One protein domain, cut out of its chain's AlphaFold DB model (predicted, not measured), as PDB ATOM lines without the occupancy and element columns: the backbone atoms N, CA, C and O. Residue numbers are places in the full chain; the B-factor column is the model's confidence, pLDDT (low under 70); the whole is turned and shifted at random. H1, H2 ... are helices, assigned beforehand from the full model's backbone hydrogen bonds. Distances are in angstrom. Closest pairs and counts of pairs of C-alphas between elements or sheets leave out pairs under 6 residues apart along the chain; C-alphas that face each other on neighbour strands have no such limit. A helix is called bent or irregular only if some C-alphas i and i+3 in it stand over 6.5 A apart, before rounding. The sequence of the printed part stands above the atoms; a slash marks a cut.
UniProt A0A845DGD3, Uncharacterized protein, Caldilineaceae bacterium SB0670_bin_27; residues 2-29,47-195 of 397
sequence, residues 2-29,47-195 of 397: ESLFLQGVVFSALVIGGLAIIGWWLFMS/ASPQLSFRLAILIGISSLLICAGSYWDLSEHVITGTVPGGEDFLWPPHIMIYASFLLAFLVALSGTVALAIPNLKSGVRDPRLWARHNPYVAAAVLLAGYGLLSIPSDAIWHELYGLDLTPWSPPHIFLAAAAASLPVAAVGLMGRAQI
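Overview. This is residues 2 to 29 and 47 to 195 of the 397 residues of an uncharacterized protein of Caldilineaceae bacterium SB0670_bin_27 (UniProt A0A845DGD3). A long helix bundle has H5a, an arm of bent H5, at its core, H1, H3 and H6 round it, and H2 opposite H1. Printed are 177 residues with six named helices, H1 to H6 in order: all helix. Compact, radius of gyration of the C-alphas 17.5 A, it spans 54 by 33 by 21 A.

Along the chain. H1, residues 2 to 27, begins at C-alpha 2 (51.864, -20.169, -55.656). H2 is residues 49 to 80, H3 92 to 121, H4 127 to 133. H5, 135 to 161, one helix by hydrogen bonds, is bent, C-alphas 149 and 152 7.0 A apart, into H5a, to 149, and H5b, from 152. H6, 170 to 192, ends at (7.904, -19.033, -34.451).

Arrangement. H5a touches H3, closest C-alphas Phe 105 and Ala 144, 5.0 A. Every O i to N i+4 pair is within hydrogen-bond range except in H3, 25 of 26, and H6, 17 of 19.

Size, cuts and confidence. Residues 30 to 46 are cut, 22.2 A from C-alpha 29 to 47. pLDDT is under 70 at 84 to 85 and 162 to 167.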
ATOM      1  N   GLU A   2      52.882 -19.609 -54.733       75.12
ATOM      2  CA  GLU A   2      51.864 -20.169 -55.656       75.12
ATOM      3  C   GLU A   2      51.113 -21.396 -55.103       75.12
ATOM      4  O   GLU A   2      49.894 -21.487 -55.236       75.12
ATOM      5  N   SER A   3      51.812 -22.310 -54.418       83.06
ATOM      6  CA  SER A   3      51.193 -23.492 -53.799       83.06
ATOM      7  C   SER A   3      50.221 -23.142 -52.669       83.06
ATOM      8  O   SER A   3      49.159 -23.750 -52.573       83.06
ATOM      9  N   LEU A   4      50.563 -22.158 -51.835       79.81
ATOM     10  CA  LEU A   4      49.743 -21.728 -50.703       79.81
ATOM     11  C   LEU A   4      48.526 -20.922 -51.173       79.81
ATOM     12  O   LEU A   4      47.427 -21.127 -50.672       79.81
ATOM     13  N   PHE A   5      48.696 -20.075 -52.194       81.94
ATOM     14  CA  PHE A   5      47.584 -19.362 -52.818       81.94
ATOM     15  C   PHE A   5      46.559 -20.343 -53.390       81.94
ATOM     16  O   PHE A   5      45.364 -20.234 -53.112       81.94
ATOM     17  N   LEU A   6      47.028 -21.360 -54.122       85.31
ATOM     18  CA  LEU A   6      46.157 -22.410 -54.639       85.31
ATOM     19  C   LEU A   6      45.454 -23.179 -53.509       85.31
ATOM     20  O   LEU A   6      44.264 -23.456 -53.626       85.31
ATOM     21  N   GLN A   7      46.149 -23.486 -52.408       84.19
ATOM     22  CA  GLN A   7      45.537 -24.114 -51.229       84.19
ATOM     23  C   GLN A   7      44.436 -23.244 -50.621       84.19
ATOM     24  O   GLN A   7      43.347 -23.758 -50.378       84.19
ATOM     25  N   GLY A   8      44.681 -21.943 -50.431       81.62
ATOM     26  CA  GLY A   8      43.691 -21.003 -49.907       81.62
ATOM     27  C   GLY A   8      42.452 -20.931 -50.794       81.62
ATOM     28  O   GLY A   8      41.339 -21.135 -50.319       81.62
ATOM     29  N   VAL A   9      42.638 -20.753 -52.105       83.69
ATOM     30  CA  VAL A   9      41.533 -20.710 -53.076       83.69
ATOM     31  C   VAL A   9      40.750 -22.021 -53.101       83.69
ATOM     32  O   VAL A   9      39.521 -21.998 -53.030       83.69
ATOM     33  N   VAL A  10      41.432 -23.166 -53.186       87.50
ATOM     34  CA  VAL A  10      40.782 -24.484 -53.221       87.50
ATOM     35  C   VAL A  10      40.033 -24.745 -51.920       87.50
ATOM     36  O   VAL A  10      38.884 -25.178 -51.963       87.50
ATOM     37  N   PHE A  11      40.633 -24.447 -50.768       87.00
ATOM     38  CA  PHE A  11      39.995 -24.647 -49.474       87.00
ATOM     39  C   PHE A  11      38.757 -23.758 -49.315       87.00
ATOM     40  O   PHE A  11      37.673 -24.275 -49.038       87.00
ATOM     41  N   SER A  12      38.868 -22.449 -49.584       85.12
ATOM     42  CA  SER A  12      37.718 -21.537 -49.560       85.12
ATOM     43  C   SER A  12      36.615 -22.011 -50.514       85.12
ATOM     44  O   SER A  12      35.445 -22.053 -50.135       85.12
ATOM     45  N   ALA A  13      36.970 -22.429 -51.735       87.31
ATOM     46  CA  ALA A  13      36.013 -22.919 -52.725       87.31
ATOM     47  C   ALA A  13      35.322 -24.222 -52.291       87.31
ATOM     48  O   ALA A  13      34.121 -24.370 -52.510       87.31
ATOM     49  N   LEU A  14      36.040 -25.148 -51.651       90.50
ATOM     50  CA  LEU A  14      35.467 -26.390 -51.128       90.50
ATOM     51  C   LEU A  14      34.506 -26.128 -49.967       90.50
ATOM     52  O   LEU A  14      33.426 -26.715 -49.937       90.50
ATOM     53  N   VAL A  15      34.858 -25.230 -49.043       89.31
ATOM     54  CA  VAL A  15      33.991 -24.877 -47.908       89.31
ATOM     55  C   VAL A  15      32.733 -24.156 -48.393       89.31
ATOM     56  O   VAL A  15      31.617 -24.584 -48.083       89.31
ATOM     57  N   ILE A  16      32.892 -23.104 -49.207       88.06
ATOM     58  CA  ILE A  16      31.773 -22.329 -49.762       88.06
ATOM     59  C   ILE A  16      30.909 -23.221 -50.658       88.06
ATOM     60  O   ILE A  16      29.694 -23.294 -50.477       88.06
ATOM     61  N   GLY A  17      31.526 -23.927 -51.607       89.62
ATOM     62  CA  GLY A  17      30.841 -24.784 -52.571       89.62
ATOM     63  C   GLY A  17      30.144 -25.969 -51.911       89.62
ATOM     64  O   GLY A  17      28.983 -26.236 -52.213       89.62
ATOM     65  N   GLY A  18      30.799 -26.638 -50.961       92.56
ATOM     66  CA  GLY A  18      30.224 -27.758 -50.221       92.56
ATOM     67  C   GLY A  18      28.971 -27.352 -49.446       92.56
ATOM     68  O   GLY A  18      27.923 -27.985 -49.583       92.56
ATOM     69  N   LEU A  19      29.033 -26.250 -48.695       91.94
ATOM     70  CA  LEU A  19      27.875 -25.751 -47.951       91.94
ATOM     71  C   LEU A  19      26.790 -25.171 -48.862       91.94
ATOM     72  O   LEU A  19      25.607 -25.354 -48.572       91.94
ATOM     73  N   ALA A  20      27.152 -24.541 -49.981       91.44
ATOM     74  CA  ALA A  20      26.191 -24.088 -50.983       91.44
ATOM     75  C   ALA A  20      25.443 -25.267 -51.625       91.44
ATOM     76  O   ALA A  20      24.222 -25.206 -51.773       91.44
ATOM     77  N   ILE A  21      26.139 -26.363 -51.943       96.25
ATOM     78  CA  ILE A  21      25.534 -27.596 -52.465       96.25
ATOM     79  C   ILE A  21      24.608 -28.221 -51.420       96.25
ATOM     80  O   ILE A  21      23.478 -28.578 -51.753       96.25
ATOM     81  N   ILE A  22      25.037 -28.315 -50.156       96.25
ATOM     82  CA  ILE A  22      24.192 -28.834 -49.068       96.25
ATOM     83  C   ILE A  22      22.959 -27.943 -48.880       96.25
ATOM     84  O   ILE A  22      21.844 -28.453 -48.787       96.25
ATOM     85  N   GLY A  23      23.126 -26.619 -48.867       95.31
ATOM     86  CA  GLY A  23      22.026 -25.664 -48.766       95.31
ATOM     87  C   GLY A  23      21.043 -25.795 -49.928       95.31
ATOM     88  O   GLY A  23      19.837 -25.925 -49.712       95.31
ATOM     89  N   TRP A  24      21.543 -25.847 -51.164       96.38
ATOM     90  CA  TRP A  24      20.721 -26.102 -52.345       96.38
ATOM     91  C   TRP A  24      19.978 -27.436 -52.235       96.38
ATOM     92  O   TRP A  24      18.768 -27.496 -52.461       96.38
ATOM     93  N   TRP A  25      20.663 -28.502 -51.825       96.62
ATOM     94  CA  TRP A  25      20.060 -29.819 -51.668       96.62
ATOM     95  C   TRP A  25      18.950 -29.817 -50.609       96.62
ATOM     96  O   TRP A  25      17.843 -30.296 -50.874       96.62
ATOM     97  N   LEU A  26      19.191 -29.207 -49.448       95.00
ATOM     98  CA  LEU A  26      18.213 -29.111 -48.366       95.00
ATOM     99  C   LEU A  26      16.987 -28.288 -48.766       95.00
ATOM    100  O   LEU A  26      15.858 -28.748 -48.582       95.00
ATOM    101  N   PHE A  27      17.180 -27.104 -49.348       93.38
ATOM    102  CA  PHE A  27      16.099 -26.131 -49.529       93.38
ATOM    103  C   PHE A  27      15.454 -26.138 -50.914       93.38
ATOM    104  O   PHE A  27      14.251 -25.906 -51.014       93.38
ATOM    105  N   MET A  28      16.220 -26.426 -51.966       93.75
ATOM    106  CA  MET A  28      15.808 -26.172 -53.351       93.75
ATOM    107  C   MET A  28      15.701 -27.435 -54.208       93.75
ATOM    108  O   MET A  28      14.953 -27.428 -55.184       93.75
ATOM    109  N   SER A  29      16.401 -28.526 -53.868       94.00
ATOM    110  CA  SER A  29      16.356 -29.739 -54.697       94.00
ATOM    111  C   SER A  29      14.936 -30.329 -54.808       94.00
ATOM    112  O   SER A  29      14.134 -30.208 -53.873       94.00
ATOM    113  N   ALA A  47       9.311 -27.269 -35.008       90.69
ATOM    114  CA  ALA A  47       9.817 -26.774 -33.736       90.69
ATOM    115  C   ALA A  47       8.700 -26.140 -32.907       90.69
ATOM    116  O   ALA A  47       8.005 -25.232 -33.364       90.69
ATOM    117  N   SER A  48       8.564 -26.596 -31.659       92.31
ATOM    118  CA  SER A  48       7.589 -26.019 -30.742       92.31
ATOM    119  C   SER A  48       7.899 -24.540 -30.470       92.31
ATOM    120  O   SER A  48       9.054 -24.107 -30.602       92.31
ATOM    121  N   PRO A  49       6.905 -23.754 -30.025       92.06
ATOM    122  CA  PRO A  49       7.122 -22.374 -29.607       92.06
ATOM    123  C   PRO A  49       8.245 -22.222 -28.568       92.06
ATOM    124  O   PRO A  49       9.094 -21.339 -28.698       92.06
ATOM    125  N   GLN A  50       8.313 -23.115 -27.568       93.38
ATOM    126  CA  GLN A  50       9.360 -23.044 -26.542       93.38
ATOM    127  C   GLN A  50      10.740 -23.411 -27.090       93.38
ATOM    128  O   GLN A  50      11.726 -22.781 -26.706       93.38
ATOM    129  N   LEU A  51      10.826 -24.412 -27.973       94.62
ATOM    130  CA  LEU A  51      12.089 -24.773 -28.613       94.62
ATOM    131  C   LEU A  51      12.592 -23.610 -29.472       94.62
ATOM    132  O   LEU A  51      13.732 -23.187 -29.314       94.62
ATOM    133  N   SER A  52      11.718 -23.039 -30.303       95.06
ATOM    134  CA  SER A  52      12.045 -21.894 -31.157       95.06
ATOM    135  C   SER A  52      12.533 -20.697 -30.337       95.06
ATOM    136  O   SER A  52      13.570 -20.122 -30.655       95.06
ATOM    137  N   PHE A  53      11.857 -20.376 -29.228       95.62
ATOM    138  CA  PHE A  53      12.287 -19.316 -28.316       95.62
ATOM    139  C   PHE A  53      13.682 -19.577 -27.729       95.62
ATOM    140  O   PHE A  53      14.549 -18.709 -27.790       95.62
ATOM    141  N   ARG A  54      13.928 -20.777 -27.186       97.12
ATOM    142  CA  ARG A  54      15.221 -21.133 -26.575       97.12
ATOM    143  C   ARG A  54      16.364 -21.076 -27.585       97.12
ATOM    144  O   ARG A  54      17.406 -20.502 -27.281       97.12
ATOM    145  N   LEU A  55      16.154 -21.629 -28.782       97.94
ATOM    146  CA  LEU A  55      17.135 -21.574 -29.864       97.94
ATOM    147  C   LEU A  55      17.419 -20.121 -30.271       97.94
ATOM    148  O   LEU A  55      18.581 -19.752 -30.401       97.94
ATOM    149  N   ALA A  56      16.383 -19.281 -30.398       97.69
ATOM    150  CA  ALA A  56      16.546 -17.866 -30.731       97.69
ATOM    151  C   ALA A  56      17.394 -17.116 -29.693       97.69
ATOM    152  O   ALA A  56      18.309 -16.390 -30.070       97.69
ATOM    153  N   ILE A  57      17.133 -17.322 -28.395       98.31
ATOM    154  CA  ILE A  57      17.906 -16.686 -27.317       98.31
ATOM    155  C   ILE A  57      19.377 -17.108 -27.375       98.31
ATOM    156  O   ILE A  57      20.255 -16.250 -27.349       98.31
ATOM    157  N   LEU A  58      19.655 -18.409 -27.478       98.56
ATOM    158  CA  LEU A  58      21.026 -18.926 -27.465       98.56
ATOM    159  C   LEU A  58      21.819 -18.524 -28.720       98.56
ATOM    160  O   LEU A  58      22.986 -18.152 -28.608       98.56
ATOM    161  N   ILE A  59      21.186 -18.519 -29.897       98.56
ATOM    162  CA  ILE A  59      21.799 -17.999 -31.132       98.56
ATOM    163  C   ILE A  59      22.007 -16.481 -31.033       98.56
ATOM    164  O   ILE A  59      23.029 -15.968 -31.483       98.56
ATOM    165  N   GLY A  60      21.080 -15.755 -30.404       98.19
ATOM    166  CA  GLY A  60      21.233 -14.329 -30.121       98.19
ATOM    167  C   GLY A  60      22.425 -14.027 -29.207       98.19
ATOM    168  O   GLY A  60      23.180 -13.098 -29.483       98.19
ATOM    169  N   ILE A  61      22.637 -14.838 -28.163       98.56
ATOM    170  CA  ILE A  61      23.816 -14.748 -27.284       98.56
ATOM    171  C   ILE A  61      25.094 -15.023 -28.078       98.56
ATOM    172  O   ILE A  61      26.028 -14.234 -28.000       98.56
ATOM    173  N   SER A  62      25.120 -16.086 -28.889       98.50
ATOM    174  CA  SER A  62      26.241 -16.349 -29.798       98.50
ATOM    175  C   SER A  62      26.518 -15.147 -30.714       98.50
ATOM    176  O   SER A  62      27.653 -14.702 -30.803       98.50
ATOM    177  N   SER A  63      25.484 -14.538 -31.302       98.38
ATOM    178  CA  SER A  63      25.638 -13.372 -32.189       98.38
ATOM    179  C   SER A  63      26.220 -12.148 -31.465       98.38
ATOM    180  O   SER A  63      27.007 -11.406 -32.048       98.38
ATOM    181  N   LEU A  64      25.859 -11.937 -30.193       98.00
ATOM    182  CA  LEU A  64      26.451 -10.893 -29.351       98.00
ATOM    183  C   LEU A  64      27.938 -11.154 -29.094       98.00
ATOM    184  O   LEU A  64      28.741 -10.226 -29.171       98.00
ATOM    185  N   LEU A  65      28.300 -12.407 -28.809       97.75
ATOM    186  CA  LEU A  65      29.685 -12.799 -28.569       97.75
ATOM    187  C   LEU A  65      30.536 -12.700 -29.846       97.75
ATOM    188  O   LEU A  65      31.632 -12.159 -29.771       97.75
ATOM    189  N   ILE A  66      30.023 -13.100 -31.021       96.75
ATOM    190  CA  ILE A  66      30.718 -12.860 -32.302       96.75
ATOM    191  C   ILE A  66      30.921 -11.357 -32.488       96.75
ATOM    192  O   ILE A  66      32.031 -10.926 -32.757       96.75
ATOM    193  N   CYS A  67      29.877 -10.548 -32.283       95.94
ATOM    194  CA  CYS A  67      29.966  -9.100 -32.455       95.94
ATOM    195  C   CYS A  67      31.053  -8.481 -31.571       95.94
ATOM    196  O   CYS A  67      31.875  -7.720 -32.072       95.94
ATOM    197  N   ALA A  68      31.079  -8.796 -30.275       95.44
ATOM    198  CA  ALA A  68      32.104  -8.278 -29.373       95.44
ATOM    199  C   ALA A  68      33.505  -8.822 -29.709       95.44
ATOM    200  O   ALA A  68      34.463  -8.052 -29.679       95.44
ATOM    201  N   GLY A  69      33.606 -10.098 -30.094       95.00
ATOM    202  CA  GLY A  69      34.850 -10.724 -30.532       95.00
ATOM    203  C   GLY A  69      35.426 -10.042 -31.769       95.00
ATOM    204  O   GLY A  69      36.591  -9.684 -31.754       95.00
ATOM    205  N   SER A  70      34.608  -9.754 -32.787       92.44
ATOM    206  CA  SER A  70      35.058  -9.100 -34.024       92.44
ATOM    207  C   SER A  70      35.535  -7.659 -33.816       92.44
ATOM    208  O   SER A  70      36.453  -7.218 -34.495       92.44
ATOM    209  N   TYR A  71      34.946  -6.898 -32.886       91.25
ATOM    210  CA  TYR A  71      35.479  -5.566 -32.561       91.25
ATOM    211  C   TYR A  71      36.784  -5.629 -31.786       91.25
ATOM    212  O   TYR A  71      37.667  -4.804 -32.016       91.25
ATOM    213  N   TRP A  72      36.886  -6.574 -30.853       92.81
ATOM    214  CA  TRP A  72      38.131  -6.809 -30.142       92.81
ATOM    215  C   TRP A  72      39.226  -7.213 -31.134       92.81
ATOM    216  O   TRP A  72      40.263  -6.557 -31.171       92.81
ATOM    217  N   ASP A  73      38.940  -8.178 -32.001       90.19
ATOM    218  CA  ASP A  73      39.826  -8.661 -33.056       90.19
ATOM    219  C   ASP A  73      40.377  -7.537 -33.936       90.19
ATOM    220  O   ASP A  73      41.581  -7.287 -33.989       90.19
ATOM    221  N   LEU A  74      39.461  -6.750 -34.504       86.88
ATOM    222  CA  LEU A  74      39.786  -5.554 -35.265       86.88
ATOM    223  C   LEU A  74      40.775  -4.655 -34.518       86.88
ATOM    224  O   LEU A  74      41.701  -4.106 -35.108       86.88
ATOM    225  N   SER A  75      40.561  -4.453 -33.222       87.31
ATOM    226  CA  SER A  75      41.409  -3.560 -32.448       87.31
ATOM    227  C   SER A  75      42.805  -4.123 -32.178       87.31
ATOM    228  O   SER A  75      43.758  -3.345 -32.161       87.31
ATOM    229  N   GLU A  76      42.941  -5.443 -32.032       88.62
ATOM    230  CA  GLU A  76      44.241  -6.118 -31.910       88.62
ATOM    231  C   GLU A  76      45.036  -6.005 -33.217       88.62
ATOM    232  O   GLU A  76      46.218  -5.649 -33.202       88.62
ATOM    233  N   HIS A  77      44.375  -6.195 -34.363       83.06
ATOM    234  CA  HIS A  77      44.988  -6.000 -35.679       83.06
ATOM    235  C   HIS A  77      45.491  -4.569 -35.893       83.06
ATOM    236  O   HIS A  77      46.549  -4.356 -36.488       83.06
ATOM    237  N   VAL A  78      44.773  -3.574 -35.371       81.69
ATOM    238  CA  VAL A  78      45.152  -2.159 -35.497       81.69
ATOM    239  C   VAL A  78      46.409  -1.826 -34.696       81.69
ATOM    240  O   VAL A  78      47.227  -1.040 -35.174       81.69
ATOM    241  N   ILE A  79      46.582  -2.396 -33.498       83.81
ATOM    242  CA  ILE A  79      47.773  -2.133 -32.672       83.81
ATOM    243  C   ILE A  79      48.972  -2.990 -33.072       83.81
ATOM    244  O   ILE A  79      50.106  -2.519 -32.989       83.81
ATOM    245  N   THR A  80      48.733  -4.231 -33.496       80.81
ATOM    246  CA  THR A  80      49.798  -5.202 -33.773       80.81
ATOM    247  C   THR A  80      50.342  -5.042 -35.190       80.81
ATOM    248  O   THR A  80      51.526  -5.268 -35.431       80.81
ATOM    249  N   GLY A  81      49.509  -4.590 -36.132       76.38
ATOM    250  CA  GLY A  81      49.885  -4.511 -37.536       76.38
ATOM    251  C   GLY A  81      49.980  -5.903 -38.164       76.38
ATOM    252  O   GLY A  81      49.107  -6.741 -37.953       76.38
ATOM    253  N   THR A  82      51.005  -6.142 -38.989       70.50
ATOM    254  CA  THR A  82      51.159  -7.412 -39.716       70.50
ATOM    255  C   THR A  82      51.351  -8.564 -38.752       70.50
ATOM    256  O   THR A  82      52.327  -8.574 -38.009       70.50
ATOM    257  N   VAL A  83      50.456  -9.548 -38.827       71.31
ATOM    258  CA  VAL A  83      50.559 -10.808 -38.095       71.31
ATOM    259  C   VAL A  83      51.200 -11.854 -39.015       71.31
ATOM    260  O   VAL A  83      50.568 -12.266 -39.988       71.31
ATOM    261  N   PRO A  84      52.458 -12.269 -38.779       65.50
ATOM    262  CA  PRO A  84      53.086 -13.333 -39.558       65.50
ATOM    263  C   PRO A  84      52.427 -14.684 -39.258       65.50
ATOM    264  O   PRO A  84      52.019 -14.921 -38.125       65.50
ATOM    265  N   GLY A  85      52.361 -15.610 -40.218       62.66
ATOM    266  CA  GLY A  85      52.160 -17.029 -39.898       62.66
ATOM    267  C   GLY A  85      50.781 -17.435 -39.387       62.66
ATOM    268  O   GLY A  85      50.638 -18.580 -38.958       62.66
ATOM    269  N   GLY A  86      49.795 -16.532 -39.347       71.12
ATOM    270  CA  GLY A  86      48.580 -16.759 -38.558       71.12
ATOM    271  C   GLY A  86      48.885 -16.915 -37.062       71.12
ATOM    272  O   GLY A  86      48.244 -17.705 -36.371       71.12
ATOM    273  N   GLU A  87      49.898 -16.211 -36.538       80.19
ATOM    274  CA  GLU A  87      50.215 -16.157 -35.098       80.19
ATOM    275  C   GLU A  87      49.036 -15.647 -34.246       80.19
ATOM    276  O   GLU A  87      48.986 -15.867 -33.033       80.19
ATOM    277  N   ASP A  88      48.053 -15.024 -34.892       84.06
ATOM    278  CA  ASP A  88      46.767 -14.641 -34.327       84.06
ATOM    279  C   ASP A  88      45.804 -15.806 -34.119       84.06
ATOM    280  O   ASP A  88      44.803 -15.635 -33.433       84.06
ATOM    281  N   PHE A  89      46.079 -17.012 -34.620       84.50
ATOM    282  CA  PHE A  89      45.119 -18.118 -34.623       84.50
ATOM    283  C   PHE A  89      44.450 -18.371 -33.263       84.50
ATOM    284  O   PHE A  89      43.251 -18.640 -33.208       84.50
ATOM    285  N   LEU A  90      45.206 -18.268 -32.161       89.62
ATOM    286  CA  LEU A  90      44.715 -18.437 -30.784       89.62
ATOM    287  C   LEU A  90      44.605 -17.123 -30.005       89.62
ATOM    288  O   LEU A  90      44.625 -17.131 -28.771       89.62
ATOM    289  N   TRP A  91      44.492 -15.992 -30.692       90.94
ATOM    290  CA  TRP A  91      44.232 -14.725 -30.034       90.94
ATOM    291  C   TRP A  91      42.948 -14.802 -29.205       90.94
ATOM    292  O   TRP A  91      41.967 -15.435 -29.613       90.94
ATOM    293  N   PRO A  92      42.918 -14.158 -28.026       93.75
ATOM    294  CA  PRO A  92      41.707 -14.073 -27.221       93.75
ATOM    295  C   PRO A  92      40.434 -13.675 -28.005       93.75
ATOM    296  O   PRO A  92      39.422 -14.368 -27.836       93.75
ATOM    297  N   PRO A  93      40.441 -12.657 -28.896       93.44
ATOM    298  CA  PRO A  93      39.283 -12.363 -29.743       93.44
ATOM    299  C   PRO A  93      38.891 -13.510 -30.685       93.44
ATOM    300  O   PRO A  93      37.706 -13.834 -30.779       93.44
ATOM    301  N   HIS A  94      39.855 -14.184 -31.318       92.25
ATOM    302  CA  HIS A  94      39.601 -15.348 -32.170       92.25
ATOM    303  C   HIS A  94      38.957 -16.497 -31.398       92.25
ATOM    304  O   HIS A  94      37.932 -17.029 -31.820       92.25
ATOM    305  N   ILE A  95      39.467 -16.822 -30.206       95.00
ATOM    306  CA  ILE A  95      38.867 -17.842 -29.334       95.00
ATOM    307  C   ILE A  95      37.407 -17.490 -29.025       95.00
ATOM    308  O   ILE A  95      36.539 -18.365 -29.060       95.00
ATOM    309  N   MET A  96      37.111 -16.215 -28.761       96.69
ATOM    310  CA  MET A  96      35.747 -15.745 -28.534       96.69
ATOM    311  C   MET A  96      34.869 -15.906 -29.782       96.69
ATOM    312  O   MET A  96      33.752 -16.417 -29.671       96.69
ATOM    313  N   ILE A  97      35.362 -15.552 -30.971       95.62
ATOM    314  CA  ILE A  97      34.648 -15.741 -32.245       95.62
ATOM    315  C   ILE A  97      34.384 -17.234 -32.503       95.62
ATOM    316  O   ILE A  97      33.238 -17.628 -32.744       95.62
ATOM    317  N   TYR A  98      35.400 -18.091 -32.370       95.56
ATOM    318  CA  TYR A  98      35.292 -19.537 -32.583       95.56
ATOM    319  C   TYR A  98      34.314 -20.181 -31.606       95.56
ATOM    320  O   TYR A  98      33.434 -20.939 -32.017       95.56
ATOM    321  N   ALA A  99      34.419 -19.850 -30.316       97.75
ATOM    322  CA  ALA A  99      33.510 -20.345 -29.287       97.75
ATOM    323  C   ALA A  99      32.064 -19.930 -29.573       97.75
ATOM    324  O   ALA A  99      31.129 -20.691 -29.317       97.75
ATOM    325  N   SER A 100      31.868 -18.749 -30.154       98.00
ATOM    326  CA  SER A 100      30.543 -18.260 -30.510       98.00
ATOM    327  C   SER A 100      29.948 -19.010 -31.699       98.00
ATOM    328  O   SER A 100      28.785 -19.421 -31.626       98.00
ATOM    329  N   PHE A 101      30.722 -19.256 -32.762       97.88
ATOM    330  CA  PHE A 101      30.287 -20.120 -33.864       97.88
ATOM    331  C   PHE A 101      30.030 -21.552 -33.392       97.88
ATOM    332  O   PHE A 101      29.002 -22.133 -33.742       97.88
ATOM    333  N   LEU A 102      30.895 -22.097 -32.534       98.38
ATOM    334  CA  LEU A 102      30.715 -23.419 -31.939       98.38
ATOM    335  C   LEU A 102      29.424 -23.490 -31.120       98.38
ATOM    336  O   LEU A 102      28.652 -24.434 -31.274       98.38
ATOM    337  N   LEU A 103      29.142 -22.472 -30.304       98.56
ATOM    338  CA  LEU A 103      27.899 -22.375 -29.545       98.56
ATOM    339  C   LEU A 103      26.680 -22.372 -30.476       98.56
ATOM    340  O   LEU A 103      25.774 -23.181 -30.281       98.56
ATOM    341  N   ALA A 104      26.654 -21.511 -31.501       98.50
ATOM    342  CA  ALA A 104      25.552 -21.480 -32.465       98.50
ATOM    343  C   ALA A 104      25.382 -22.827 -33.178       98.50
ATOM    344  O   ALA A 104      24.252 -23.298 -33.326       98.50
ATOM    345  N   PHE A 105      26.487 -23.467 -33.567       98.50
ATOM    346  CA  PHE A 105      26.476 -24.759 -34.240       98.50
ATOM    347  C   PHE A 105      25.899 -25.855 -33.344       98.50
ATOM    348  O   PHE A 105      24.957 -26.530 -33.747       98.50
ATOM    349  N   LEU A 106      26.391 -26.000 -32.110       98.62
ATOM    350  CA  LEU A 106      25.901 -27.008 -31.165       98.62
ATOM    351  C   LEU A 106      24.434 -26.771 -30.786       98.62
ATOM    352  O   LEU A 106      23.648 -27.718 -30.713       98.62
ATOM    353  N   VAL A 107      24.029 -25.512 -30.603       98.31
ATOM    354  CA  VAL A 107      22.634 -25.136 -30.337       98.31
ATOM    355  C   VAL A 107      21.739 -25.507 -31.519       98.31
ATOM    356  O   VAL A 107      20.745 -26.209 -31.336       98.31
ATOM    357  N   ALA A 108      22.089 -25.106 -32.740       97.88
ATOM    358  CA  ALA A 108      21.297 -25.413 -33.928       97.88
ATOM    359  C   ALA A 108      21.286 -26.920 -34.251       97.88
ATOM    360  O   ALA A 108      20.249 -27.473 -34.632       97.88
ATOM    361  N   LEU A 109      22.408 -27.612 -34.033       97.44
ATOM    362  CA  LEU A 109      22.526 -29.058 -34.200       97.44
ATOM    363  C   LEU A 109      21.661 -29.799 -33.179       97.44
ATOM    364  O   LEU A 109      20.912 -30.695 -33.559       97.44
ATOM    365  N   SER A 110      21.680 -29.391 -31.908       97.62
ATOM    366  CA  SER A 110      20.796 -29.964 -30.885       97.62
ATOM    367  C   SER A 110      19.316 -29.737 -31.213       97.62
ATOM    368  O   SER A 110      18.510 -30.657 -31.070       97.62
ATOM    369  N   GLY A 111      18.961 -28.563 -31.751       96.81
ATOM    370  CA  GLY A 111      17.630 -28.288 -32.291       96.81
ATOM    371  C   GLY A 111      17.265 -29.227 -33.444       96.81
ATOM    372  O   GLY A 111      16.167 -29.776 -33.469       96.81
ATOM    373  N   THR A 112      18.203 -29.476 -34.360       96.06
ATOM    374  CA  THR A 112      18.026 -30.428 -35.467       96.06
ATOM    375  C   THR A 112      17.809 -31.847 -34.949       96.06
ATOM    376  O   THR A 112      16.881 -32.513 -35.391       96.06
ATOM    377  N   VAL A 113      18.592 -32.302 -33.967       96.31
ATOM    378  CA  VAL A 113      18.437 -33.625 -33.338       96.31
ATOM    379  C   VAL A 113      17.086 -33.748 -32.627       96.31
ATOM    380  O   VAL A 113      16.393 -34.754 -32.794       96.31
ATOM    381  N   ALA A 114      16.666 -32.710 -31.897       95.56
ATOM    382  CA  ALA A 114      15.368 -32.668 -31.224       95.56
ATOM    383  C   ALA A 114      14.185 -32.790 -32.202       95.56
ATOM    384  O   ALA A 114      13.141 -33.329 -31.837       95.56
ATOM    385  N   LEU A 115      14.356 -32.329 -33.445       94.38
ATOM    386  CA  LEU A 115      13.378 -32.466 -34.526       94.38
ATOM    387  C   LEU A 115      13.516 -33.796 -35.282       94.38
ATOM    388  O   LEU A 115      12.514 -34.386 -35.679       94.38
ATOM    389  N   ALA A 116      14.739 -34.282 -35.483       93.62
ATOM    390  CA  ALA A 116      15.030 -35.487 -36.251       93.62
ATOM    391  C   ALA A 116      14.508 -36.750 -35.559       93.62
ATOM    392  O   ALA A 116      13.877 -37.582 -36.202       93.62
ATOM    393  N   ILE A 117      14.711 -36.889 -34.244       94.81
ATOM    394  CA  ILE A 117      14.284 -38.075 -33.482       94.81
ATOM    395  C   ILE A 117      12.781 -38.379 -33.646       94.81
ATOM    396  O   ILE A 117      12.448 -39.511 -34.009       94.81
ATOM    397  N   PRO A 118      11.850 -37.439 -33.388       92.94
ATOM    398  CA  PRO A 118      10.427 -37.724 -33.539       92.94
ATOM    399  C   PRO A 118      10.019 -37.889 -35.012       92.94
ATOM    400  O   PRO A 118       9.214 -38.769 -35.306       92.94
ATOM    401  N   ASN A 119      10.630 -37.146 -35.943       92.44
ATOM    402  CA  ASN A 119      10.406 -37.346 -37.378       92.44
ATOM    403  C   ASN A 119      10.779 -38.773 -37.821       92.44
ATOM    404  O   ASN A 119       9.967 -39.459 -38.443       92.44
ATOM    405  N   LEU A 120      11.954 -39.266 -37.421       92.06
ATOM    406  CA  LEU A 120      12.406 -40.628 -37.710       92.06
ATOM    407  C   LEU A 120      11.460 -41.683 -37.126       92.06
ATOM    408  O   LEU A 120      11.135 -42.651 -37.814       92.06
ATOM    409  N   LYS A 121      10.973 -41.483 -35.892       91.31
ATOM    410  CA  LYS A 121       9.977 -42.367 -35.260       91.31
ATOM    411  C   LYS A 121       8.645 -42.389 -36.014       91.31
ATOM    412  O   LYS A 121       8.009 -43.433 -36.076       91.31
ATOM    413  N   SER A 122       8.248 -41.262 -36.605       86.94
ATOM    414  CA  SER A 122       7.043 -41.147 -37.439       86.94
ATOM    415  C   SER A 122       7.232 -41.614 -38.892       86.94
ATOM    416  O   SER A 122       6.298 -41.548 -39.682       86.94
ATOM    417  N   GLY A 123       8.428 -42.082 -39.265       87.38
ATOM    418  CA  GLY A 123       8.733 -42.555 -40.619       87.38
ATOM    419  C   GLY A 123       9.188 -41.469 -41.604       87.38
ATOM    420  O   GLY A 123       9.570 -41.797 -42.727       87.38
ATOM    421  N   VAL A 124       9.240 -40.197 -41.196       89.38
ATOM    422  CA  VAL A 124       9.784 -39.097 -42.008       89.38
ATOM    423  C   VAL A 124      11.313 -39.149 -41.955       89.38
ATOM    424  O   VAL A 124      11.927 -38.593 -41.048       89.38
ATOM    425  N   ARG A 125      11.939 -39.827 -42.924       89.25
ATOM    426  CA  ARG A 125      13.400 -40.058 -42.961       89.25
ATOM    427  C   ARG A 125      14.202 -39.054 -43.792       89.25
ATOM    428  O   ARG A 125      15.422 -39.032 -43.676       89.25
ATOM    429  N   ASP A 126      13.544 -38.252 -44.626       91.00
ATOM    430  CA  ASP A 126      14.225 -37.304 -45.512       91.00
ATOM    431  C   ASP A 126      14.548 -35.983 -44.779       91.00
ATOM    432  O   ASP A 126      13.625 -35.234 -44.439       91.00
ATOM    433  N   PRO A 127      15.833 -35.639 -44.557       92.44
ATOM    434  CA  PRO A 127      16.220 -34.421 -43.843       92.44
ATOM    435  C   PRO A 127      15.861 -33.132 -44.592       92.44
ATOM    436  O   PRO A 127      15.737 -32.078 -43.963       92.44
ATOM    437  N   ARG A 128      15.625 -33.188 -45.912       92.94
ATOM    438  CA  ARG A 128      15.147 -32.037 -46.694       92.94
ATOM    439  C   ARG A 128      13.770 -31.590 -46.208       92.94
ATOM    440  O   ARG A 128      13.501 -30.392 -46.146       92.94
ATOM    441  N   LEU A 129      12.914 -32.535 -45.809       90.62
ATOM    442  CA  LEU A 129      11.614 -32.218 -45.218       90.62
ATOM    443  C   LEU A 129      11.786 -31.515 -43.872       90.62
ATOM    444  O   LEU A 129      11.147 -30.489 -43.644       90.62
ATOM    445  N   TRP A 130      12.681 -32.006 -43.013       91.00
ATOM    446  CA  TRP A 130      12.926 -31.397 -41.704       91.00
ATOM    447  C   TRP A 130      13.456 -29.970 -41.846       91.00
ATOM    448  O   TRP A 130      12.963 -29.068 -41.167       91.00
ATOM    449  N   ALA A 131      14.408 -29.759 -42.762       92.94
ATOM    450  CA  ALA A 131      15.005 -28.457 -43.039       92.94
ATOM    451  C   ALA A 131      13.991 -27.463 -43.618       92.94
ATOM    452  O   ALA A 131      13.910 -26.339 -43.140       92.94
ATOM    453  N   ARG A 132      13.161 -27.863 -44.591       91.19
ATOM    454  CA  ARG A 132      12.151 -26.965 -45.189       91.19
ATOM    455  C   ARG A 132      11.042 -26.582 -44.217       91.19
ATOM    456  O   ARG A 132      10.580 -25.446 -44.254       91.19
ATOM    457  N   HIS A 133      10.654 -27.489 -43.321       90.31
ATOM    458  CA  HIS A 133       9.676 -27.183 -42.273       90.31
ATOM    459  C   HIS A 133      10.301 -26.412 -41.107       90.31
ATOM    460  O   HIS A 133       9.593 -25.677 -40.421       90.31
ATOM    461  N   ASN A 134      11.620 -26.502 -40.900       93.19
ATOM    462  CA  ASN A 134      12.367 -25.798 -39.852       93.19
ATOM    463  C   ASN A 134      13.557 -25.000 -40.417       93.19
ATOM    464  O   ASN A 134      14.703 -25.219 -40.004       93.19
ATOM    465  N   PRO A 135      13.305 -24.039 -41.329       93.81
ATOM    466  CA  PRO A 135      14.347 -23.437 -42.153       93.81
ATOM    467  C   PRO A 135      15.363 -22.648 -41.342       93.81
ATOM    468  O   PRO A 135      16.541 -22.674 -41.670       93.81
ATOM    469  N   TYR A 136      14.949 -22.009 -40.249       95.56
ATOM    470  CA  TYR A 136      15.858 -21.225 -39.412       95.56
ATOM    471  C   TYR A 136      16.813 -22.085 -38.583       95.56
ATOM    472  O   TYR A 136      17.945 -21.678 -38.355       95.56
ATOM    473  N   VAL A 137      16.383 -23.283 -38.165       96.56
ATOM    474  CA  VAL A 137      17.263 -24.232 -37.464       96.56
ATOM    475  C   VAL A 137      18.310 -24.760 -38.441       96.56
ATOM    476  O   VAL A 137      19.502 -24.687 -38.162       96.56
ATOM    477  N   ALA A 138      17.870 -25.219 -39.616       96.38
ATOM    478  CA  ALA A 138      18.766 -25.718 -40.653       96.38
ATOM    479  C   ALA A 138      19.720 -24.627 -41.172       96.38
ATOM    480  O   ALA A 138      20.913 -24.879 -41.320       96.38
ATOM    481  N   ALA A 139      19.228 -23.402 -41.381       96.50
ATOM    482  CA  ALA A 139      20.065 -22.266 -41.752       96.50
ATOM    483  C   ALA A 139      21.115 -21.975 -40.673       96.50
ATOM    484  O   ALA A 139      22.285 -21.835 -41.006       96.50
ATOM    485  N   ALA A 140      20.744 -21.954 -39.388       97.81
ATOM    486  CA  ALA A 140      21.703 -21.723 -38.310       97.81
ATOM    487  C   ALA A 140      22.818 -22.787 -38.266       97.81
ATOM    488  O   ALA A 140      23.969 -22.426 -38.038       97.81
ATOM    489  N   VAL A 141      22.515 -24.062 -38.558       97.88
ATOM    490  CA  VAL A 141      23.541 -25.115 -38.697       97.88
ATOM    491  C   VAL A 141      24.506 -24.799 -39.839       97.88
ATOM    492  O   VAL A 141      25.715 -24.862 -39.639       97.88
ATOM    493  N   LEU A 142      23.996 -24.444 -41.023       97.31
ATOM    494  CA  LEU A 142      24.843 -24.153 -42.187       97.31
ATOM    495  C   LEU A 142      25.698 -22.899 -41.981       97.31
ATOM    496  O   LEU A 142      26.876 -22.907 -42.317       97.31
ATOM    497  N   LEU A 143      25.122 -21.840 -41.410       97.31
ATOM    498  CA  LEU A 143      25.805 -20.568 -41.165       97.31
ATOM    499  C   LEU A 143      26.885 -20.710 -40.087       97.31
ATOM    500  O   LEU A 143      28.009 -20.254 -40.276       97.31
ATOM    501  N   ALA A 144      26.574 -21.377 -38.972       97.56
ATOM    502  CA  ALA A 144      27.560 -21.625 -37.926       97.56
ATOM    503  C   ALA A 144      28.627 -22.637 -38.372       97.56
ATOM    504  O   ALA A 144      29.805 -22.471 -38.065       97.56
ATOM    505  N   GLY A 145      28.225 -23.650 -39.148       95.69
ATOM    506  CA  GLY A 145      29.136 -24.605 -39.772       95.69
ATOM    507  C   GLY A 145      30.095 -23.930 -40.750       95.69
ATOM    508  O   GLY A 145      31.281 -24.243 -40.729       95.69
ATOM    509  N   TYR A 146      29.621 -22.957 -41.538       93.94
ATOM    510  CA  TYR A 146      30.487 -22.123 -42.373       93.94
ATOM    511  C   TYR A 146      31.545 -21.406 -41.533       93.94
ATOM    512  O   TYR A 146      32.726 -21.495 -41.855       93.94
ATOM    513  N   GLY A 147      31.134 -20.752 -40.441       93.00
ATOM    514  CA  GLY A 147      32.063 -20.043 -39.561       93.00
ATOM    515  C   GLY A 147      33.173 -20.942 -39.019       93.00
ATOM    516  O   GLY A 147      34.341 -20.586 -39.100       93.00
ATOM    517  N   LEU A 148      32.828 -22.150 -38.562       93.50
ATOM    518  CA  LEU A 148      33.806 -23.126 -38.063       93.50
ATOM    519  C   LEU A 148      34.726 -23.676 -39.160       93.50
ATOM    520  O   LEU A 148      35.929 -23.807 -38.953       93.50
ATOM    521  N   LEU A 149      34.169 -24.012 -40.324       91.94
ATOM    522  CA  LEU A 149      34.936 -24.581 -41.435       91.94
ATOM    523  C   LEU A 149      35.834 -23.546 -42.121       91.94
ATOM    524  O   LEU A 149      36.769 -23.932 -42.816       91.94
ATOM    525  N   SER A 150      35.568 -22.255 -41.923       87.44
ATOM    526  CA  SER A 150      36.351 -21.165 -42.511       87.44
ATOM    527  C   SER A 150      37.579 -20.786 -41.687       87.44
ATOM    528  O   SER A 150      38.450 -20.116 -42.224       87.44
ATOM    529  N   ILE A 151      37.702 -21.266 -40.443       86.00
ATOM    530  CA  ILE A 151      38.840 -20.974 -39.552       86.00
ATOM    531  C   ILE A 151      40.204 -21.277 -40.214       86.00
ATOM    532  O   ILE A 151      41.073 -20.413 -40.200       86.00
ATOM    533  N   PRO A 152      40.428 -22.442 -40.863       83.75
ATOM    534  CA  PRO A 152      41.702 -22.689 -41.541       83.75
ATOM    535  C   PRO A 152      41.891 -21.816 -42.784       83.75
ATOM    536  O   PRO A 152      43.020 -21.525 -43.160       83.75
ATOM    537  N   SER A 153      40.789 -21.420 -43.434       81.44
ATOM    538  CA  SER A 153      40.844 -20.519 -44.582       81.44
ATOM    539  C   SER A 153      41.430 -19.188 -44.137       81.44
ATOM    540  O   SER A 153      42.394 -18.734 -44.729       81.44
ATOM    541  N   ASP A 154      40.877 -18.605 -43.083       78.81
ATOM    542  CA  ASP A 154      41.299 -17.323 -42.524       78.81
ATOM    543  C   ASP A 154      42.817 -17.263 -42.270       78.81
ATOM    544  O   ASP A 154      43.519 -16.448 -42.868       78.81
ATOM    545  N   ALA A 155      43.355 -18.264 -41.563       80.81
ATOM    546  CA  ALA A 155      44.788 -18.380 -41.291       80.81
ATOM    547  C   ALA A 155      45.660 -18.457 -42.564       80.81
ATOM    548  O   ALA A 155      46.730 -17.854 -42.627       80.81
ATOM    549  N   ILE A 156      45.213 -19.177 -43.604       80.25
ATOM    550  CA  ILE A 156      45.935 -19.244 -44.889       80.25
ATOM    551  C   ILE A 156      45.943 -17.876 -45.580       80.25
ATOM    552  O   ILE A 156      46.939 -17.502 -46.198       80.25
ATOM    553  N   TRP A 157      44.837 -17.132 -45.512       80.50
ATOM    554  CA  TRP A 157      44.739 -15.815 -46.136       80.50
ATOM    555  C   TRP A 157      45.595 -14.775 -45.404       80.50
ATOM    556  O   TRP A 157      46.277 -14.004 -46.083       80.50
ATOM    557  N   HIS A 158      45.666 -14.832 -44.070       77.12
ATOM    558  CA  HIS A 158      46.598 -14.022 -43.278       77.12
ATOM    559  C   HIS A 158      48.061 -14.316 -43.646       77.12
ATOM    560  O   HIS A 158      48.849 -13.392 -43.825       77.12
ATOM    561  N   GLU A 159      48.423 -15.583 -43.873       78.06
ATOM    562  CA  GLU A 159      49.779 -15.948 -44.313       78.06
ATOM    563  C   GLU A 159      50.109 -15.450 -45.736       78.06
ATOM    564  O   GLU A 159      51.253 -15.118 -46.046       78.06
ATOM    565  N   LEU A 160      49.117 -15.386 -46.630       74.75
ATOM    566  CA  LEU A 160      49.321 -14.976 -48.023       74.75
ATOM    567  C   LEU A 160      49.415 -13.465 -48.218       74.75
ATOM    568  O   LEU A 160      50.205 -13.004 -49.045       74.75
ATOM    569  N   TYR A 161      48.561 -12.715 -47.527       70.25
ATOM    570  CA  TYR A 161      48.356 -11.288 -47.778       70.25
ATOM    571  C   TYR A 161      48.736 -10.407 -46.588       70.25
ATOM    572  O   TYR A 161      48.774  -9.184 -46.726       70.25
ATOM    573  N   GLY A 162      49.085 -11.010 -45.449       65.50
ATOM    574  CA  GLY A 162      49.296 -10.295 -44.202       65.50
ATOM    575  C   GLY A 162      47.995  -9.664 -43.707       65.50
ATOM    576  O   GLY A 162      46.918 -10.236 -43.828       65.50
ATOM    577  N   LEU A 163      48.123  -8.462 -43.154       62.84
ATOM    578  CA  LEU A 163      47.047  -7.609 -42.651       62.84
ATOM    579  C   LEU A 163      45.781  -7.575 -43.535       62.84
ATOM    580  O   LEU A 163      45.808  -7.030 -44.640       62.84
ATOM    581  N   ASP A 164      44.637  -7.968 -42.972       59.97
ATOM    582  CA  ASP A 164      43.308  -7.762 -43.567       59.97
ATOM    583  C   ASP A 164      42.759  -6.343 -43.282       59.97
ATOM    584  O   ASP A 164      41.628  -6.117 -42.858       59.97
ATOM    585  N   LEU A 165      43.587  -5.321 -43.525       54.75
ATOM    586  CA  LEU A 165      43.219  -3.914 -43.291       54.75
ATOM    587  C   LEU A 165      42.089  -3.427 -44.201       54.75
ATOM    588  O   LEU A 165      41.364  -2.487 -43.871       54.75
ATOM    589  N   THR A 166      41.942  -4.079 -45.348       62.28
ATOM    590  CA  THR A 166      40.729  -4.006 -46.145       62.28
ATOM    591  C   THR A 166      40.150  -5.419 -46.108       62.28
ATOM    592  O   THR A 166      40.657  -6.260 -46.850       62.28
ATOM    593  N   PRO A 167      39.140  -5.718 -45.270       68.69
ATOM    594  CA  PRO A 167      38.687  -7.089 -44.991       68.69
ATOM    595  C   PRO A 167      37.830  -7.672 -46.132       68.69
ATOM    596  O   PRO A 167      36.763  -8.253 -45.948       68.69
ATOM    597  N   TRP A 168      38.268  -7.456 -47.368       76.75
ATOM    598  CA  TRP A 168      37.595  -7.872 -48.591       76.75
ATOM    599  C   TRP A 168      38.112  -9.214 -49.099       76.75
ATOM    600  O   TRP A 168      37.736  -9.630 -50.198       76.75
ATOM    601  N   SER A 169      38.963  -9.899 -48.330       76.19
ATOM    602  CA  SER A 169      39.331 -11.268 -48.648       76.19
ATOM    603  C   SER A 169      38.064 -12.144 -48.660       76.19
ATOM    604  O   SER A 169      37.117 -11.906 -47.896       76.19
ATOM    605  N   PRO A 170      37.975 -13.140 -49.563       79.56
ATOM    606  CA  PRO A 170      36.801 -14.000 -49.643       79.56
ATOM    607  C   PRO A 170      36.365 -14.589 -48.289       79.56
ATOM    608  O   PRO A 170      35.168 -14.512 -48.006       79.56
ATOM    609  N   PRO A 171      37.262 -15.108 -47.420       80.75
ATOM    610  CA  PRO A 171      36.858 -15.617 -46.109       80.75
ATOM    611  C   PRO A 171      36.104 -14.573 -45.288       80.75
ATOM    612  O   PRO A 171      34.997 -14.861 -44.845       80.75
ATOM    613  N   HIS A 172      36.618 -13.344 -45.179       84.50
ATOM    614  CA  HIS A 172      35.984 -12.271 -44.411       84.50
ATOM    615  C   HIS A 172      34.596 -11.896 -44.921       84.50
ATOM    616  O   HIS A 172      33.659 -11.777 -44.129       84.50
ATOM    617  N   ILE A 173      34.421 -11.758 -46.238       86.94
ATOM    618  CA  ILE A 173      33.119 -11.402 -46.823       86.94
ATOM    619  C   ILE A 173      32.068 -12.460 -46.480       86.94
ATOM    620  O   ILE A 173      30.956 -12.138 -46.044       86.94
ATOM    621  N   PHE A 174      32.405 -13.734 -46.672       88.75
ATOM    622  CA  PHE A 174      31.473 -14.822 -46.409       88.75
ATOM    623  C   PHE A 174      31.297 -15.079 -44.904       88.75
ATOM    624  O   PHE A 174      30.188 -15.408 -44.480       88.75
ATOM    625  N   LEU A 175      32.330 -14.862 -44.084       90.38
ATOM    626  CA  LEU A 175      32.254 -14.966 -42.626       90.38
ATOM    627  C   LEU A 175      31.351 -13.873 -42.056       90.38
ATOM    628  O   LEU A 175      30.472 -14.175 -41.251       90.38
ATOM    629  N   ALA A 176      31.473 -12.637 -42.546       91.38
ATOM    630  CA  ALA A 176      30.577 -11.535 -42.209       91.38
ATOM    631  C   ALA A 176      29.138 -11.834 -42.618       91.38
ATOM    632  O   ALA A 176      28.214 -11.645 -41.827       91.38
ATOM    633  N   ALA A 177      28.934 -12.345 -43.836       92.81
ATOM    634  CA  ALA A 177      27.612 -12.733 -44.309       92.81
ATOM    635  C   ALA A 177      27.002 -13.840 -43.434       92.81
ATOM    636  O   ALA A 177      25.823 -13.760 -43.074       92.81
ATOM    637  N   ALA A 178      27.792 -14.845 -43.046       94.88
ATOM    638  CA  ALA A 178      27.350 -15.927 -42.175       94.88
ATOM    639  C   ALA A 178      27.028 -15.432 -40.757       94.88
ATOM    640  O   ALA A 178      25.926 -15.672 -40.253       94.88
ATOM    641  N   ALA A 179      27.948 -14.679 -40.151       96.31
ATOM    642  CA  ALA A 179      27.810 -14.082 -38.828       96.31
ATOM    643  C   ALA A 179      26.597 -13.150 -38.748       96.31
ATOM    644  O   ALA A 179      25.818 -13.234 -37.804       96.31
ATOM    645  N   ALA A 180      26.382 -12.308 -39.761       96.75
ATOM    646  CA  ALA A 180      25.244 -11.399 -39.818       96.75
ATOM    647  C   ALA A 180      23.907 -12.096 -40.101       96.75
ATOM    648  O   ALA A 180      22.850 -11.580 -39.732       96.75
ATOM    649  N   SER A 181      23.930 -13.275 -40.726       96.94
ATOM    650  CA  SER A 181      22.723 -14.061 -41.010       96.94
ATOM    651  C   SER A 181      22.265 -14.907 -39.816       96.94
ATOM    652  O   SER A 181      21.073 -15.200 -39.704       96.94
ATOM    653  N   LEU A 182      23.159 -15.269 -38.887       97.88
ATOM    654  CA  LEU A 182      22.800 -15.965 -37.642       97.88
ATOM    655  C   LEU A 182      21.734 -15.228 -36.808       97.88
ATOM    656  O   LEU A 182      20.714 -15.845 -36.479       97.88
ATOM    657  N   PRO A 183      21.867 -13.923 -36.505       97.69
ATOM    658  CA  PRO A 183      20.819 -13.207 -35.794       97.69
ATOM    659  C   PRO A 183      19.534 -13.061 -36.626       97.69
ATOM    660  O   PRO A 183      18.449 -13.003 -36.053       97.69
ATOM    661  N   VAL A 184      19.597 -13.085 -37.964       96.81
ATOM    662  CA  VAL A 184      18.389 -13.137 -38.814       96.81
ATOM    663  C   VAL A 184      17.669 -14.484 -38.668       96.81
ATOM    664  O   VAL A 184      16.442 -14.521 -38.562       96.81
ATOM    665  N   ALA A 185      18.404 -15.596 -38.572       96.69
ATOM    666  CA  ALA A 185      17.817 -16.892 -38.231       96.69
ATOM    667  C   ALA A 185      17.176 -16.867 -36.829       96.69
ATOM    668  O   ALA A 185      16.071 -17.388 -36.649       96.69
ATOM    669  N   ALA A 186      17.800 -16.191 -35.857       97.38
ATOM    670  CA  ALA A 186      17.215 -15.978 -34.531       97.38
ATOM    671  C   ALA A 186      15.922 -15.143 -34.580       97.38
ATOM    672  O   ALA A 186      14.972 -15.462 -33.867       97.38
ATOM    673  N   VAL A 187      15.828 -14.130 -35.454       96.19
ATOM    674  CA  VAL A 187      14.580 -13.381 -35.707       96.19
ATOM    675  C   VAL A 187      13.473 -14.308 -36.214       96.19
ATOM    676  O   VAL A 187      12.362 -14.271 -35.684       96.19
ATOM    677  N   GLY A 188      13.773 -15.175 -37.186       94.12
ATOM    678  CA  GLY A 188      12.813 -16.154 -37.707       94.12
ATOM    679  C   GLY A 188      12.338 -17.157 -36.646       94.12
ATOM    680  O   GLY A 188      11.139 -17.417 -36.510       94.12
ATOM    681  N   LEU A 189      13.257 -17.668 -35.818       94.81
ATOM    682  CA  LEU A 189      12.922 -18.523 -34.671       94.81
ATOM    683  C   LEU A 189      12.069 -17.782 -33.632       94.81
ATOM    684  O   LEU A 189      11.092 -18.333 -33.126       94.81
ATOM    685  N   MET A 190      12.378 -16.513 -33.357       93.88
ATOM    686  CA  MET A 190      11.587 -15.673 -32.459       93.88
ATOM    687  C   MET A 190      10.171 -15.441 -33.007       93.88
ATOM    688  O   MET A 190       9.202 -15.449 -32.249       93.88
ATOM    689  N   GLY A 191      10.017 -15.308 -34.329       90.25
ATOM    690  CA  GLY A 191       8.713 -15.291 -34.994       90.25
ATOM    691  C   GLY A 191       7.897 -16.557 -34.706       90.25
ATOM    692  O   GLY A 191       6.714 -16.474 -34.375       90.25
ATOM    693  N   ARG A 192       8.538 -17.730 -34.731       87.69
ATOM    694  CA  ARG A 192       7.904 -19.033 -34.451       87.69
ATOM    695  C   ARG A 192       7.615 -19.313 -32.980       87.69
ATOM    696  O   ARG A 192       6.826 -20.204 -32.680       87.69
ATOM    697  N   ALA A 193       8.180 -18.537 -32.061       86.88
ATOM    698  CA  ALA A 193       7.897 -18.675 -30.636       86.88
ATOM    699  C   ALA A 193       6.441 -18.329 -30.257       86.88
ATOM    700  O   ALA A 193       6.042 -18.590 -29.126       86.88
ATOM    701  N   GLN A 194       5.651 -17.733 -31.169       81.25
ATOM    702  CA  GLN A 194       4.210 -17.451 -31.015       81.25
ATOM    703  C   GLN A 194       3.813 -16.812 -29.663       81.25
ATOM    704  O   GLN A 194       2.695 -16.991 -29.175       81.25
ATOM    705  N   ILE A 195       4.719 -16.040 -29.055       80.94
ATOM    706  CA  ILE A 195       4.509 -15.408 -27.751       80.94
ATOM    707  C   ILE A 195       3.442 -14.311 -27.874       80.94
ATOM    708  O   ILE A 195       3.478 -13.491 -28.789       80.94
TER     709      ILE A 195